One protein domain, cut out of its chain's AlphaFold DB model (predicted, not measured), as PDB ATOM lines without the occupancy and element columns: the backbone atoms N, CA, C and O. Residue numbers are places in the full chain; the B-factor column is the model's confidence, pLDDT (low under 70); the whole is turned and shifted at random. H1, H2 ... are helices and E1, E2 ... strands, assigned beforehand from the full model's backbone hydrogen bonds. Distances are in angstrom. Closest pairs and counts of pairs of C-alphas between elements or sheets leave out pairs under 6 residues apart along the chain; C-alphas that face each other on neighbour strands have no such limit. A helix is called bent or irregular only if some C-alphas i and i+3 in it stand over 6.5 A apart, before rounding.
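Overview. This is residues 42 to 160 of the 160 residues of an uncharacterized protein of Methanobacterium sp. PtaU1.Bin242 (UniProt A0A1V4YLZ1). One antiparallel sheet of six strands curls like part of a barrel round the helix H1, with the short helix H2 grazing it. The long hairpin E2 and E3 makes the length, and the hairpin E5 and E6 folds back over part of it, its tip, residues 145 to 150, sticking out. The printed part has 119 residues, with E1 E2 E3 E4 H1 H2 E5 E6 along the chain and the sheet in the order E4 E3 E2 E1 E5 E6. It is mostly strand and compact, with a radius of gyration of the C-alphas of 15.1 A and spans of 52 by 36 by 23 A.

Arrangement. Start at E1, residues 43 to 54, which bends by 69 degrees at residue 46. Its residues 46 to 54 pair with E2, residues 66 to 80, where N 51 and O 73 are 2.9 A apart. E2 forms a hairpin with E3, residues 83 to 97; look at N 87 and O 76, 2.9 A. E3 bends by 52 degrees at residue 93 and forms a hairpin with E4, residues 100 to 103, with N 102 and O 95 at 2.9 A. E1 to E4 are a meander, each strand the antiparallel neighbour of the one before. Next comes H1, residues 108 to 117, on the sheet; the closest C-alphas of E3 and H1 are those of Tyr 91 and Phe 109, 4.8 A apart. H2, residues 125 to 131, only grazes the sheet, with its residues 125 to 130. H1 and H2 only just touch, with 3 pairs of C-alphas within 8 A, the closest being Met 113 and Leu 128 at 6.5 A, at a steep tilt of 57 degrees. In both helices every O i to N i+4 pair is within hydrogen-bond range. E5, residues 136 to 146, pairs with residues 43 to 46 of E1, N 45 and O 137 being 2.9 A apart. E5 forms a hairpin with E6, residues 149 to 159, with N 142 and O 153 at 2.8 A. The sheet is a folded sheet, bent back on itself into two leaves: E4 E3 E2 face E5 E6, with E1 as the hinge.

Along the chain. Find C-alpha 43 at (174.520, 162.381, 124.448), where E1 begins; it spans 29.4 A. E2 spans 44.6 A and E3 42.1 A. H1 begins at C-alpha 108, (163.961, 177.096, 129.323). E6 ends at C-alpha 159, (163.807, 163.955, 120.848).

Size, cuts and confidence. The two C-alphas farthest apart are those of Asp 64 and Asn 81, 52.1 A. The printed part has no cut. The link from E1 to E2, 11 residues, is long. Mean pLDDT of the printed part is 92.5, and no printed residue is under 70.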
ATOM      1  N   ASN A  42     176.060 165.887 121.993       94.94
ATOM      2  CA  ASN A  42     174.700 165.361 122.056       94.94
ATOM      3  C   ASN A  42     174.711 163.891 122.500       94.94
ATOM      4  O   ASN A  42     174.962 162.985 121.700       94.94
ATOM      5  N   THR A  43     174.422 163.674 123.776       95.00
ATOM      6  CA  THR A  43     174.520 162.381 124.448       95.00
ATOM      7  C   THR A  43     173.133 161.754 124.543       95.00
ATOM      8  O   THR A  43     172.203 162.422 124.996       95.00
ATOM      9  N   PRO A  44     172.939 160.507 124.073       95.69
ATOM     10  CA  PRO A  44     171.659 159.823 124.204       95.69
ATOM     11  C   PRO A  44     171.297 159.644 125.681       95.69
ATOM     12  O   PRO A  44     172.108 159.152 126.462       95.69
ATOM     13  N   ALA A  45     170.072 160.002 126.042       96.19
ATOM     14  CA  ALA A  45     169.521 159.796 127.372       96.19
ATOM     15  C   ALA A  45     168.054 159.368 127.274       96.19
ATOM     16  O   ALA A  45     167.420 159.492 126.221       96.19
ATOM     17  N   LYS A  46     167.504 158.885 128.385       97.00
ATOM     18  CA  LYS A  46     166.078 158.589 128.531       97.00
ATOM     19  C   LYS A  46     165.483 159.457 129.629       97.00
ATOM     20  O   LYS A  46     166.090 159.599 130.687       97.00
ATOM     21  N   ILE A  47     164.300 160.018 129.397       96.69
ATOM     22  CA  ILE A  47     163.533 160.687 130.452       96.69
ATOM     23  C   ILE A  47     162.906 159.614 131.347       96.69
ATOM     24  O   ILE A  47     162.045 158.855 130.902       96.69
ATOM     25  N   GLU A  48     163.323 159.559 132.612       94.69
ATOM     26  CA  GLU A  48     162.797 158.603 133.601       94.69
ATOM     27  C   GLU A  48     161.888 159.251 134.649       94.69
ATOM     28  O   GLU A  48     161.234 158.553 135.420       94.69
ATOM     29  N   GLY A  49     161.840 160.580 134.722       93.62
ATOM     30  CA  GLY A  49     160.956 161.264 135.655       93.62
ATOM     31  C   GLY A  49     160.741 162.718 135.284       93.62
ATOM     32  O   GLY A  49     161.655 163.387 134.804       93.62
ATOM     33  N   ILE A  50     159.531 163.204 135.535       95.88
ATOM     34  CA  ILE A  50     159.191 164.618 135.436       95.88
ATOM     35  C   ILE A  50     158.429 165.042 136.690       95.88
ATOM     36  O   ILE A  50     157.635 164.272 137.230       95.88
ATOM     37  N   LYS A  51     158.669 166.266 137.153       95.06
ATOM     38  CA  LYS A  51     157.919 166.899 138.240       95.06
ATOM     39  C   LYS A  51     157.635 168.342 137.863       95.06
ATOM     40  O   LYS A  51     158.542 169.052 137.440       95.06
ATOM     41  N   LEU A  52     156.393 168.780 138.025       95.62
ATOM     42  CA  LEU A  52     156.047 170.193 137.930       95.62
ATOM     43  C   LEU A  52     155.969 170.756 139.347       95.62
ATOM     44  O   LEU A  52     155.133 170.327 140.137       95.62
ATOM     45  N   LEU A  53     156.872 171.673 139.669       95.38
ATOM     46  CA  LEU A  53     156.990 172.290 140.984       95.38
ATOM     47  C   LEU A  53     156.382 173.688 140.932       95.38
ATOM     48  O   LEU A  53     156.710 174.465 140.034       95.38
ATOM     49  N   ARG A  54     155.520 174.005 141.898       95.56
ATOM     50  CA  ARG A  54     154.964 175.343 142.096       95.56
ATOM     51  C   ARG A  54     155.740 176.064 143.188       95.56
ATOM     52  O   ARG A  54     156.025 175.472 144.226       95.56
ATOM     53  N   GLY A  55     156.092 177.325 142.949       93.38
ATOM     54  CA  GLY A  55     156.690 178.180 143.972       93.38
ATOM     55  C   GLY A  55     155.766 178.321 145.181       93.38
ATOM     56  O   GLY A  55     154.551 178.394 145.027       93.38
ATOM     57  N   ALA A  56     156.337 178.354 146.385       93.38
ATOM     58  CA  ALA A  56     155.555 178.457 147.618       93.38
ATOM     59  C   ALA A  56     154.833 179.809 147.742       93.38
ATOM     60  O   ALA A  56     153.697 179.866 148.200       93.38
ATOM     61  N   ASN A  57     155.490 180.879 147.289       94.19
ATOM     62  CA  ASN A  57     154.967 182.236 147.336       94.19
ATOM     63  C   ASN A  57     154.658 182.736 145.922       94.19
ATOM     64  O   ASN A  57     155.391 182.391 144.987       94.19
ATOM     65  N   PRO A  58     153.609 183.554 145.762       95.62
ATOM     66  CA  PRO A  58     153.369 184.242 144.511       95.62
ATOM     67  C   PRO A  58     154.412 185.343 144.257       95.62
ATOM     68  O   PRO A  58     155.031 185.883 145.175       95.62
ATOM     69  N   GLU A  59     154.576 185.691 142.987       95.56
ATOM     70  CA  GLU A  59     155.376 186.804 142.485       95.56
ATOM     71  C   GLU A  59     154.485 187.774 141.696       95.56
ATOM     72  O   GLU A  59     153.422 187.403 141.199       95.56
ATOM     73  N   MET A  60     154.944 189.015 141.530       96.88
ATOM     74  CA  MET A  60     154.254 190.029 140.729       96.88
ATOM     75  C   MET A  60     154.928 190.179 139.369       96.88
ATOM     76  O   MET A  60     156.156 190.280 139.274       96.88
ATOM     77  N   ASP A  61     154.141 190.197 138.292       93.62
ATOM     78  CA  ASP A  61     154.666 190.537 136.972       93.62
ATOM     79  C   ASP A  61     154.750 192.058 136.747       93.62
ATOM     80  O   ASP A  61     154.448 192.869 137.613       93.62
ATOM     81  N   ARG A  62     155.186 192.474 135.550       92.06
ATOM     82  CA  ARG A  62     155.355 193.901 135.204       92.06
ATOM     83  C   ARG A  62     154.039 194.682 135.081       92.06
ATOM     84  O   ARG A  62     154.089 195.875 134.804       92.06
ATOM     85  N   LYS A  63     152.894 194.005 135.160       94.12
ATOM     86  CA  LYS A  63     151.547 194.579 135.111       94.12
ATOM     87  C   LYS A  63     150.843 194.444 136.464       94.12
ATOM     88  O   LYS A  63     149.618 194.506 136.499       94.12
ATOM     89  N   ASP A  64     151.605 194.196 137.528       94.94
ATOM     90  CA  ASP A  64     151.104 193.985 138.884       94.94
ATOM     91  C   ASP A  64     150.074 192.849 138.976       94.94
ATOM     92  O   ASP A  64     149.167 192.872 139.805       94.94
ATOM     93  N   ARG A  65     150.203 191.837 138.108       96.50
ATOM     94  CA  ARG A  65     149.423 190.606 138.225       96.50
ATOM     95  C   ARG A  65     150.191 189.592 139.057       96.50
ATOM     96  O   ARG A  65     151.349 189.288 138.751       96.50
ATOM     97  N   GLU A  66     149.510 189.048 140.054       97.12
ATOM     98  CA  GLU A  66     150.017 187.960 140.876       97.12
ATOM     99  C   GLU A  66     150.094 186.664 140.059       97.12
ATOM    100  O   GLU A  66     149.162 186.316 139.329       97.12
ATOM    101  N   TYR A  67     151.212 185.950 140.165       96.81
ATOM    102  CA  TYR A  67     151.383 184.632 139.571       96.81
ATOM    103  C   TYR A  67     152.228 183.723 140.457       96.81
ATOM    104  O   TYR A  67     153.121 184.169 141.169       96.81
ATOM    105  N   TYR A  68     152.025 182.417 140.338       97.12
ATOM    106  CA  TYR A  68     152.912 181.422 140.924       97.12
ATOM    107  C   TYR A  68     153.923 180.942 139.878       97.12
ATOM    108  O   TYR A  68     153.529 180.481 138.797       97.12
ATOM    109  N   PRO A  69     155.237 181.051 140.139       95.00
ATOM    110  CA  PRO A  69     156.241 180.522 139.230       95.00
ATOM    111  C   PRO A  69     156.187 178.992 139.233       95.00
ATOM    112  O   PRO A  69     156.124 178.359 140.289       95.00
ATOM    113  N   LEU A  70     156.242 178.397 138.042       95.06
ATOM    114  CA  LEU A  70     156.296 176.953 137.860       95.06
ATOM    115  C   LEU A  70     157.632 176.522 137.243       95.06
ATOM    116  O   LEU A  70     158.112 177.097 136.257       95.06
ATOM    117  N   THR A  71     158.193 175.450 137.797       94.81
ATOM    118  CA  THR A  71     159.436 174.820 137.344       94.81
ATOM    119  C   THR A  71     159.164 173.382 136.941       94.81
ATOM    120  O   THR A  71     158.773 172.559 137.766       94.81
ATOM    121  N   LEU A  72     159.414 173.053 135.674       96.06
ATOM    122  CA  LEU A  72     159.437 171.665 135.231       96.06
ATOM    123  C   LEU A  72     160.821 171.078 135.506       96.06
ATOM    124  O   LEU A  72     161.805 171.473 134.887       96.06
ATOM    125  N   GLN A  73     160.898 170.134 136.429       96.62
ATOM    126  CA  GLN A  73     162.094 169.353 136.696       96.62
ATOM    127  C   GLN A  73     162.042 168.051 135.899       96.62
ATOM    128  O   GLN A  73     161.056 167.317 135.966       96.62
ATOM    129  N   ILE A  74     163.108 167.758 135.156       96.62
ATOM    130  CA  ILE A  74     163.240 166.540 134.354       96.62
ATOM    131  C   ILE A  74     164.450 165.759 134.850       96.62
ATOM    132  O   ILE A  74     165.551 166.302 134.934       96.62
ATOM    133  N   ARG A  75     164.238 164.476 135.148       95.38
ATOM    134  CA  ARG A  75     165.292 163.502 135.419       95.38
ATOM    135  C   ARG A  75     165.558 162.687 134.161       95.38
ATOM    136  O   ARG A  75     164.666 162.007 133.643       95.38
ATOM    137  N   THR A  76     166.797 162.744 133.700       95.69
ATOM    138  CA  THR A  76     167.299 161.951 132.579       95.69
ATOM    139  C   THR A  76     168.329 160.943 133.057       95.69
ATOM    140  O   THR A  76     169.057 161.204 134.012       95.69
ATOM    141  N   VAL A  77     168.386 159.799 132.382       95.00
ATOM    142  CA  VAL A  77     169.378 158.753 132.629       95.00
ATOM    143  C   VAL A  77     170.176 158.505 131.361       95.00
ATOM    144  O   VAL A  77     169.611 158.241 130.295       95.00
ATOM    145  N   VAL A  78     171.496 158.576 131.491       93.44
ATOM    146  CA  VAL A  78     172.467 158.158 130.477       93.44
ATOM    147  C   VAL A  78     173.033 156.812 130.905       93.44
ATOM    148  O   VAL A  78     173.422 156.635 132.055       93.44
ATOM    149  N   THR A  79     173.066 155.846 129.989       90.44
ATOM    150  CA  THR A  79     173.760 154.572 130.221       90.44
ATOM    151  C   THR A  79     175.103 154.620 129.509       90.44
ATOM    152  O   THR A  79     175.136 154.649 128.281       90.44
ATOM    153  N   ASP A  80     176.191 154.633 130.275       82.56
ATOM    154  CA  ASP A  80     177.562 154.627 129.763       82.56
ATOM    155  C   ASP A  80     178.317 153.422 130.335       82.56
ATOM    156  O   ASP A  80     178.395 153.238 131.549       82.56
ATOM    157  N   ASN A  81     178.821 152.549 129.458       82.19
ATOM    158  CA  ASN A  81     179.517 151.303 129.819       82.19
ATOM    159  C   ASN A  81     178.783 150.449 130.878       82.19
ATOM    160  O   ASN A  81     179.394 149.902 131.794       82.19
ATOM    161  N   GLY A  82     177.452 150.365 130.776       83.56
ATOM    162  CA  GLY A  82     176.602 149.613 131.709       83.56
ATOM    163  C   GLY A  82     176.306 150.323 133.035       83.56
ATOM    164  O   GLY A  82     175.493 149.826 133.811       83.56
ATOM    165  N   LYS A  83     176.899 151.495 133.290       87.62
ATOM    166  CA  LYS A  83     176.575 152.342 134.444       87.62
ATOM    167  C   LYS A  83     175.491 153.347 134.072       87.62
ATOM    168  O   LYS A  83     175.556 153.988 133.025       87.62
ATOM    169  N   LYS A  84     174.498 153.493 134.948       90.25
ATOM    170  CA  LYS A  84     173.478 154.538 134.840       90.25
ATOM    171  C   LYS A  84     173.971 155.795 135.544       90.25
ATOM    172  O   LYS A  84     174.345 155.737 136.710       90.25
ATOM    173  N   VAL A  85     173.958 156.909 134.827       92.19
ATOM    174  CA  VAL A  85     174.278 158.237 135.350       92.19
ATOM    175  C   VAL A  85     173.039 159.105 135.209       92.19
ATOM    176  O   VAL A  85     172.479 159.220 134.116       92.19
ATOM    177  N   GLU A  86     172.601 159.700 136.314       92.44
ATOM    178  CA  GLU A  86     171.414 160.549 136.340       92.44
ATOM    179  C   GLU A  86     171.774 162.030 136.183       92.44
ATOM    180  O   GLU A  86     172.794 162.505 136.683       92.44
ATOM    181  N   SER A  87     170.899 162.783 135.519       91.00
ATOM    182  CA  SER A  87     170.932 164.244 135.496       91.00
ATOM    183  C   SER A  87     169.549 164.801 135.785       91.00
ATOM    184  O   SER A  87     168.566 164.407 135.151       91.00
ATOM    185  N   ILE A  88     169.486 165.744 136.726       93.25
ATOM    186  CA  ILE A  88     168.275 166.479 137.082       93.25
ATOM    187  C   ILE A  88     168.420 167.925 136.606       93.25
ATOM    188  O   ILE A  88     169.377 168.631 136.954       93.25
ATOM    189  N   ASP A  89     167.455 168.369 135.803       93.88
ATOM    190  CA  ASP A  89     167.482 169.662 135.130       93.88
ATOM    191  C   ASP A  89     166.156 170.408 135.275       93.88
ATOM    192  O   ASP A  89     165.078 169.863 135.038       93.88
ATOM    193  N   ASN A  90     166.253 171.687 135.650       93.81
ATOM    194  CA  ASN A  90     165.109 172.566 135.877       93.81
ATOM    195  C   ASN A  90     164.861 173.479 134.667       93.81
ATOM    196  O   ASN A  90     165.716 174.302 134.305       93.81
ATOM    197  N   TYR A  91     163.650 173.383 134.124       94.50
ATOM    198  CA  TYR A  91     163.108 174.152 133.012       94.50
ATOM    199  C   TYR A  91     162.093 175.174 133.543       94.50
ATOM    200  O   TYR A  91     160.910 174.887 133.723       94.50
ATOM    201  N   ASN A  92     162.586 176.383 133.815       92.31
ATOM    202  CA  ASN A  92     161.800 177.497 134.352       92.31
ATOM    203  C   ASN A  92     161.090 178.298 133.250       92.31
ATOM    204  O   ASN A  92     161.480 178.252 132.079       92.31
ATOM    205  N   GLY A  93     160.129 179.126 133.665       92.06
ATOM    206  CA  GLY A  93     159.484 180.143 132.829       92.06
ATOM    207  C   GLY A  93     158.071 179.799 132.369       92.06
ATOM    208  O   GLY A  93     157.627 180.330 131.346       92.06
ATOM    209  N   LEU A  94     157.398 178.928 133.122       94.81
ATOM    210  CA  LEU A  94     155.949 178.783 133.146       94.81
ATOM    211  C   LEU A  94     155.414 179.544 134.372       94.81
ATOM    212  O   LEU A  94     156.063 179.569 135.419       94.81
ATOM    213  N   ARG A  95     154.260 180.192 134.231       96.12
ATOM    214  CA  ARG A  95     153.582 180.941 135.293       96.12
ATOM    215  C   ARG A  95     152.136 180.497 135.379       96.12
ATOM    216  O   ARG A  95     151.497 180.331 134.341       96.12
ATOM    217  N   GLU A  96     151.652 180.328 136.595       95.94
ATOM    218  CA  GLU A  96     150.253 180.072 136.909       95.94
ATOM    219  C   GLU A  96     149.617 181.363 137.425       95.94
ATOM    220  O   GLU A  96     150.057 181.914 138.429       95.94
ATOM    221  N   TYR A  97     148.609 181.842 136.714       96.38
ATOM    222  CA  TYR A  97     147.724 182.931 137.105       96.38
ATOM    223  C   TYR A  97     146.366 182.342 137.516       96.38
ATOM    224  O   TYR A  97     146.076 181.169 137.274       96.38
ATOM    225  N   ASP A  98     145.512 183.169 138.104       93.62
ATOM    226  CA  ASP A  98     144.115 182.844 138.402       93.62
ATOM    227  C   ASP A  98     143.300 182.457 137.153       93.62
ATOM    228  O   ASP A  98     142.475 181.543 137.197       93.62
ATOM    229  N   ASP A  99     143.565 183.125 136.029       93.00
ATOM    230  CA  ASP A  99     142.879 182.944 134.746       93.00
ATOM    231  C   ASP A  99     143.543 181.919 133.809       93.00
ATOM    232  O   ASP A  99     143.043 181.666 132.708       93.00
ATOM    233  N   GLY A 100     144.652 181.299 134.224       92.69
ATOM    234  CA  GLY A 100     145.312 180.258 133.446       92.69
ATOM    235  C   GLY A 100     146.831 180.283 133.527       92.69
ATOM    236  O   GLY A 100     147.424 180.540 134.566       92.69
ATOM    237  N   PHE A 101     147.491 179.940 132.420       93.50
ATOM    238  CA  PHE A 101     148.941 179.767 132.389       93.50
ATOM    239  C   PHE A 101     149.577 180.622 131.311       93.50
ATOM    240  O   PHE A 101     149.072 180.731 130.194       93.50
ATOM    241  N   TRP A 102     150.754 181.146 131.626       94.44
ATOM    242  CA  TRP A 102     151.590 181.856 130.674       94.44
ATOM    243  C   TRP A 102     152.948 181.176 130.549       94.44
ATOM    244  O   TRP A 102     153.565 180.810 131.551       94.44
ATOM    245  N   ASN A 103     153.455 181.054 129.323       91.50
ATOM    246  CA  ASN A 103     154.788 180.535 129.048       91.50
ATOM    247  C   ASN A 103     155.668 181.576 128.337       91.50
ATOM    248  O   ASN A 103     155.331 182.143 127.298       91.50
ATOM    249  N   GLY A 104     156.868 181.799 128.864       89.12
ATOM    250  CA  GLY A 104     157.845 182.640 128.181       89.12
ATOM    251  C   GLY A 104     158.482 181.890 127.015       89.12
ATOM    252  O   GLY A 104     159.258 180.977 127.249       89.12
ATOM    253  N   GLN A 105     158.258 182.296 125.762       89.38
ATOM    254  CA  GLN A 105     158.826 181.596 124.590       89.38
ATOM    255  C   GLN A 105     160.362 181.471 124.608       89.38
ATOM    256  O   GLN A 105     160.920 180.518 124.071       89.38
ATOM    257  N   LYS A 106     161.061 182.432 125.225       90.50
ATOM    258  CA  LYS A 106     162.529 182.432 125.341       90.50
ATOM    259  C   LYS A 106     163.049 181.695 126.581       90.50
ATOM    260  O   LYS A 106     164.267 181.541 126.702       90.50
ATOM    261  N   SER A 107     162.162 181.282 127.489       91.75
ATOM    262  CA  SER A 107     162.527 180.586 128.724       91.75
ATOM    263  C   SER A 107     162.978 179.153 128.449       91.75
ATOM    264  O   SER A 107     162.770 178.628 127.355       91.75
ATOM    265  N   ALA A 108     163.585 178.502 129.443       92.56
ATOM    266  CA  ALA A 108     163.961 177.096 129.323       92.56
ATOM    267  C   ALA A 108     162.732 176.219 129.023       92.56
ATOM    268  O   ALA A 108     162.777 175.397 128.111       92.56
ATOM    269  N   PHE A 109     161.613 176.460 129.716       94.88
ATOM    270  CA  PHE A 109     160.346 175.777 129.450       94.88
ATOM    271  C   PHE A 109     159.833 176.045 128.027       94.88
ATOM    272  O   PHE A 109     159.474 175.114 127.311       94.88
ATOM    273  N   GLY A 110     159.832 177.309 127.585       95.00
ATOM    274  CA  GLY A 110     159.359 177.684 126.249       95.00
ATOM    275  C   GLY A 110     160.191 177.072 125.122       95.00
ATOM    276  O   GLY A 110     159.633 176.608 124.128       95.00
ATOM    277  N   ARG A 111     161.517 176.998 125.293       94.81
ATOM    278  CA  ARG A 111     162.419 176.328 124.343       94.81
ATOM    279  C   ARG A 111     162.149 174.828 124.266       94.81
ATOM    280  O   ARG A 111     162.069 174.300 123.163       94.81
ATOM    281  N   LEU A 112     161.958 174.167 125.409       95.69
ATOM    282  CA  LEU A 112     161.607 172.747 125.452       95.69
ATOM    283  C   LEU A 112     160.259 172.478 124.769       95.69
ATOM    284  O   LEU A 112     160.143 171.547 123.978       95.69
ATOM    285  N   MET A 113     159.256 173.319 125.030       95.31
ATOM    286  CA  MET A 113     157.947 173.213 124.388       95.31
ATOM    287  C   MET A 113     158.051 173.386 122.869       95.31
ATOM    288  O   MET A 113     157.492 172.584 122.129       95.31
ATOM    289  N   LYS A 114     158.818 174.380 122.400       94.88
ATOM    290  CA  LYS A 114     159.072 174.593 120.968       94.88
ATOM    291  C   LYS A 114     159.799 173.413 120.324       94.88
ATOM    292  O   LYS A 114     159.522 173.081 119.178       94.88
ATOM    293  N   LEU A 115     160.727 172.789 121.045       95.19
ATOM    294  CA  LEU A 115     161.413 171.594 120.569       95.19
ATOM    295  C   LEU A 115     160.429 170.427 120.408       95.19
ATOM    296  O   LEU A 115     160.426 169.779 119.371       95.19
ATOM    297  N   ALA A 116     159.556 170.203 121.394       94.81
ATOM    298  CA  ALA A 116     158.564 169.126 121.346       94.81
ATOM    299  C   ALA A 116     157.494 169.356 120.261       94.81
ATOM    300  O   ALA A 116     157.041 168.410 119.630       94.81
ATOM    301  N   GLN A 117     157.150 170.619 119.986       93.75
ATOM    302  CA  GLN A 117     156.284 171.018 118.868       93.75
ATOM    303  C   GLN A 117     156.837 170.651 117.486       93.75
ATOM    304  O   GLN A 117     156.069 170.568 116.531       93.75
ATOM    305  N   GLY A 118     158.155 170.476 117.355       90.62
ATOM    306  CA  GLY A 118     158.772 170.013 116.111       90.62
ATOM    307  C   GLY A 118     158.555 168.523 115.834       90.62
ATOM    308  O   GLY A 118     158.768 168.093 114.706       90.62
ATOM    309  N   GLU A 119     158.131 167.759 116.841       89.38
ATOM    310  CA  GLU A 119     158.002 166.297 116.792       89.38
ATOM    311  C   GLU A 119     156.536 165.850 116.812       89.38
ATOM    312  O   GLU A 119     156.163 164.886 116.148       89.38
ATOM    313  N   GLU A 120     155.696 166.544 117.582       87.38
ATOM    314  CA  GLU A 120     154.294 166.192 117.800       87.38
ATOM    315  C   GLU A 120     153.438 167.459 117.967       87.38
ATOM    316  O   GLU A 120     153.950 168.562 118.173       87.38
ATOM    317  N   GLU A 121     152.112 167.328 117.894       90.81
ATOM    318  CA  GLU A 121     151.176 168.451 118.012       90.81
ATOM    319  C   GLU A 121     151.020 168.926 119.475       90.81
ATOM    320  O   GLU A 121     149.975 168.791 120.108       90.81
ATOM    321  N   ILE A 122     152.088 169.500 120.036       92.62
ATOM    322  CA  ILE A 122     152.147 169.985 121.422       92.62
ATOM    323  C   ILE A 122     151.632 171.429 121.508       92.62
ATOM    324  O   ILE A 122     152.342 172.384 121.193       92.62
ATOM    325  N   LYS A 123     150.397 171.635 121.974       90.00
ATOM    326  CA  LYS A 123     149.793 172.984 122.056       90.00
ATOM    327  C   LYS A 123     149.838 173.586 123.451       90.00
ATOM    328  O   LYS A 123     149.911 174.805 123.590       90.00
ATOM    329  N   THR A 124     149.810 172.752 124.483       91.38
ATOM    330  CA  THR A 124     149.713 173.175 125.883       91.38
ATOM    331  C   THR A 124     150.844 172.596 126.730       91.38
ATOM    332  O   THR A 124     151.511 171.635 126.346       91.38
ATOM    333  N   TYR A 125     151.048 173.147 127.932       91.62
ATOM    334  CA  TYR A 125     151.995 172.558 128.884       91.62
ATOM    335  C   TYR A 125     151.581 171.132 129.281       91.62
ATOM    336  O   TYR A 125     152.444 170.294 129.514       91.62
ATOM    337  N   ARG A 126     150.274 170.834 129.332       92.56
ATOM    338  CA  ARG A 126     149.762 169.498 129.673       92.56
ATOM    339  C   ARG A 126     150.117 168.475 128.603       92.56
ATOM    340  O   ARG A 126     150.473 167.354 128.953       92.56
ATOM    341  N   ASP A 127     150.070 168.870 127.334       93.38
ATOM    342  CA  ASP A 127     150.497 168.014 126.223       93.38
ATOM    343  C   ASP A 127     151.983 167.684 126.359       93.38
ATOM    344  O   ASP A 127     152.366 166.519 126.292       93.38
ATOM    345  N   LEU A 128     152.808 168.686 126.684       94.81
ATOM    346  CA  LEU A 128     154.229 168.473 126.952       94.81
ATOM    347  C   LEU A 128     154.452 167.495 128.120       94.81
ATOM    348  O   LEU A 128     155.244 166.566 127.998       94.81
ATOM    349  N   LEU A 129     153.740 167.655 129.241       94.44
ATOM    350  CA  LEU A 129     153.870 166.746 130.390       94.44
ATOM    351  C   LEU A 129     153.458 165.303 130.066       94.44
ATOM    352  O   LEU A 129     153.998 164.376 130.660       94.44
ATOM    353  N   ARG A 130     152.521 165.099 129.134       94.56
ATOM    354  CA  ARG A 130     152.136 163.762 128.650       94.56
ATOM    355  C   ARG A 130     153.147 163.191 127.663       94.56
ATOM    356  O   ARG A 130     153.354 161.985 127.640       94.56
ATOM    357  N   PHE A 131     153.771 164.056 126.870       94.88
ATOM    358  CA  PHE A 131     154.733 163.680 125.845       94.88
ATOM    359  C   PHE A 131     156.072 163.214 126.420       94.88
ATOM    360  O   PHE A 131     156.640 162.252 125.920       94.88
ATOM    361  N   LEU A 132     156.590 163.891 127.450       95.25
ATOM    362  CA  LEU A 132     157.961 163.695 127.944       95.25
ATOM    363  C   LEU A 132     158.272 162.324 128.587       95.25
ATOM    364  O   LEU A 132     159.378 161.824 128.357       95.25
ATOM    365  N   PRO A 133     157.404 161.714 129.419       94.12
ATOM    366  CA  PRO A 133     157.751 160.506 130.163       94.12
ATOM    367  C   PRO A 133     158.195 159.356 129.255       94.12
ATOM    368  O   PRO A 133     157.514 158.989 128.303       94.12
ATOM    369  N   GLY A 134     159.353 158.766 129.557       93.06
ATOM    370  CA  GLY A 134     159.880 157.612 128.830       93.06
ATOM    371  C   GLY A 134     160.514 157.921 127.470       93.06
ATOM    372  O   GLY A 134     161.095 157.004 126.884       93.06
ATOM    373  N   LYS A 135     160.462 159.169 126.978       95.44
ATOM    374  CA  LYS A 135     161.043 159.542 125.678       95.44
ATOM    375  C   LYS A 135     162.562 159.404 125.667       95.44
ATOM    376  O   LYS A 135     163.253 159.723 126.641       95.44
ATOM    377  N   GLY A 136     163.072 158.969 124.517       96.38
ATOM    378  CA  GLY A 136     164.481 159.082 124.178       96.38
ATOM    379  C   GLY A 136     164.812 160.524 123.807       96.38
ATOM    380  O   GLY A 136     164.071 161.175 123.075       96.38
ATOM    381  N   VAL A 137     165.929 161.033 124.314       97.00
ATOM    382  CA  VAL A 137     166.394 162.395 124.043       97.00
ATOM    383  C   VAL A 137     167.888 162.413 123.762       97.00
ATOM    384  O   VAL A 137     168.616 161.461 124.051       97.00
ATOM    385  N   LYS A 138     168.367 163.517 123.191       96.75
ATOM    386  CA  LYS A 138     169.784 163.878 123.231       96.75
ATOM    387  C   LYS A 138     169.950 165.057 124.183       96.75
ATOM    388  O   LYS A 138     169.275 166.064 123.997       96.75
ATOM    389  N   ILE A 139     170.839 164.942 125.164       96.00
ATOM    390  CA  ILE A 139     171.187 166.031 126.086       96.00
ATOM    391  C   ILE A 139     172.597 166.546 125.804       96.00
ATOM    392  O   ILE A 139     173.450 165.800 125.320       96.00
ATOM    393  N   LYS A 140     172.839 167.820 126.101       95.31
ATOM    394  CA  LYS A 140     174.161 168.450 126.047       95.31
ATOM    395  C   LYS A 140     174.291 169.439 127.199       95.31
ATOM    396  O   LYS A 140     173.304 170.088 127.548       95.31
ATOM    397  N   THR A 141     175.481 169.561 127.777       94.38
ATOM    398  CA  THR A 141     175.747 170.591 128.783       94.38
ATOM    399  C   THR A 141     175.861 171.961 128.126       94.38
ATOM    400  O   THR A 141     176.588 172.138 127.149       94.38
ATOM    401  N   GLU A 142     175.134 172.929 128.672       90.81
ATOM    402  CA  GLU A 142     175.226 174.339 128.318       90.81
ATOM    403  C   GLU A 142     175.496 175.173 129.569       90.81
ATOM    404  O   GLU A 142     174.916 174.938 130.639       90.81
ATOM    405  N   ASP A 143     176.351 176.179 129.407       87.69
ATOM    406  CA  ASP A 143     176.552 177.206 130.417       87.69
ATOM    407  C   ASP A 143     175.346 178.150 130.422       87.69
ATOM    408  O   ASP A 143     174.842 178.575 129.377       87.69
ATOM    409  N   TRP A 144     174.881 178.513 131.611       83.25
ATOM    410  CA  TRP A 144     173.835 179.507 131.785       83.25
ATOM    411  C   TRP A 144     174.341 180.644 132.661       83.25
ATOM    412  O   TRP A 144     175.076 180.432 133.623       83.25
ATOM    413  N   LYS A 145     173.906 181.861 132.324       77.31
ATOM    414  CA  LYS A 145     174.130 183.060 133.129       77.31
ATOM    415  C   LYS A 145     172.799 183.743 133.388       77.31
ATOM    416  O   LYS A 145     172.069 184.051 132.444       77.31
ATOM    417  N   PHE A 146     172.466 183.966 134.653       75.00
ATOM    418  CA  PHE A 146     171.262 184.700 135.038       75.00
ATOM    419  C   PHE A 146     171.492 185.435 136.357       75.00
ATOM    420  O   PHE A 146     171.952 184.840 137.323       75.00
ATOM    421  N   GLY A 147     171.185 186.735 136.399       71.38
ATOM    422  CA  GLY A 147     171.285 187.529 137.630       71.38
ATOM    423  C   GLY A 147     172.690 187.584 138.248       71.38
ATOM    424  O   GLY A 147     172.809 187.634 139.464       71.38
ATOM    425  N   GLY A 148     173.751 187.521 137.433       79.06
ATOM    426  CA  GLY A 148     175.141 187.492 137.911       79.06
ATOM    427  C   GLY A 148     175.621 186.125 138.415       79.06
ATOM    428  O   GLY A 148     176.791 185.991 138.751       79.06
ATOM    429  N   GLN A 149     174.752 185.111 138.432       77.00
ATOM    430  CA  GLN A 149     175.132 183.725 138.695       77.00
ATOM    431  C   GLN A 149     175.449 183.004 137.386       77.00
ATOM    432  O   GLN A 149     174.791 183.231 136.366       77.00
ATOM    433  N   GLU A 150     176.437 182.115 137.442       83.56
ATOM    434  CA  GLU A 150     176.844 181.246 136.341       83.56
ATOM    435  C   GLU A 150     176.754 179.786 136.783       83.56
ATOM    436  O   GLU A 150     176.962 179.461 137.954       83.56
ATOM    437  N   GLY A 151     176.440 178.895 135.852       83.38
ATOM    438  CA  GLY A 151     176.442 177.465 136.123       83.38
ATOM    439  C   GLY A 151     176.240 176.643 134.862       83.38
ATOM    440  O   GLY A 151     176.161 177.177 133.760       83.38
ATOM    441  N   GLN A 152     176.106 175.332 135.042       86.69
ATOM    442  CA  GLN A 152     175.933 174.378 133.949       86.69
ATOM    443  C   GLN A 152     174.614 173.620 134.073       86.69
ATOM    444  O   GLN A 152     174.157 173.293 135.175       86.69
ATOM    445  N   LYS A 153     173.974 173.350 132.934       88.25
ATOM    446  CA  LYS A 153     172.750 172.542 132.845       88.25
ATOM    447  C   LYS A 153     172.821 171.591 131.664       88.25
ATOM    448  O   LYS A 153     173.335 171.952 130.615       88.25
ATOM    449  N   ASN A 154     172.247 170.405 131.826       92.38
ATOM    450  CA  ASN A 154     172.102 169.442 130.747       92.38
ATOM    451  C   ASN A 154     170.758 169.698 130.065       92.38
ATOM    452  O   ASN A 154     169.683 169.421 130.595       92.38
ATOM    453  N   ILE A 155     170.827 170.301 128.884       93.62
ATOM    454  CA  ILE A 155     169.663 170.740 128.125       93.62
ATOM    455  C   ILE A 155     169.321 169.685 127.078       93.62
ATOM    456  O   ILE A 155     170.201 169.194 126.367       93.62
ATOM    457  N   ILE A 156     168.034 169.347 126.968       96.50
ATOM    458  CA  ILE A 156     167.508 168.508 125.890       96.50
ATOM    459  C   ILE A 156     167.647 169.263 124.562       96.50
ATOM    460  O   ILE A 156     167.113 170.356 124.398       96.50
ATOM    461  N   GLN A 157     168.356 168.652 123.619       95.94
ATOM    462  CA  GLN A 157     168.670 169.195 122.296       95.94
ATOM    463  C   GLN A 157     167.732 168.662 121.211       95.94
ATOM    464  O   GLN A 157     167.444 169.360 120.245       95.94
ATOM    465  N   SER A 158     167.280 167.413 121.342       95.31
ATOM    466  CA  SER A 158     166.321 166.786 120.426       95.31
ATOM    467  C   SER A 158     165.611 165.613 121.095       95.31
ATOM    468  O   SER A 158     166.139 165.028 122.051       95.31
ATOM    469  N   PHE A 159     164.462 165.226 120.545       95.06
ATOM    470  CA  PHE A 159     163.807 163.955 120.848       95.06
ATOM    471  C   PHE A 159     164.291 162.870 119.863       95.06
ATOM    472  O   PHE A 159     165.038 163.168 118.921       95.06
ATOM    473  N   ARG A 160     164.004 161.601 120.158       80.88
ATOM    474  CA  ARG A 160     164.316 160.425 119.332       80.88
ATOM    475  C   ARG A 160     163.118 159.493 119.266       80.88
ATOM    476  O   ARG A 160     162.402 159.411 120.291       80.88
TER     477      ARG A 160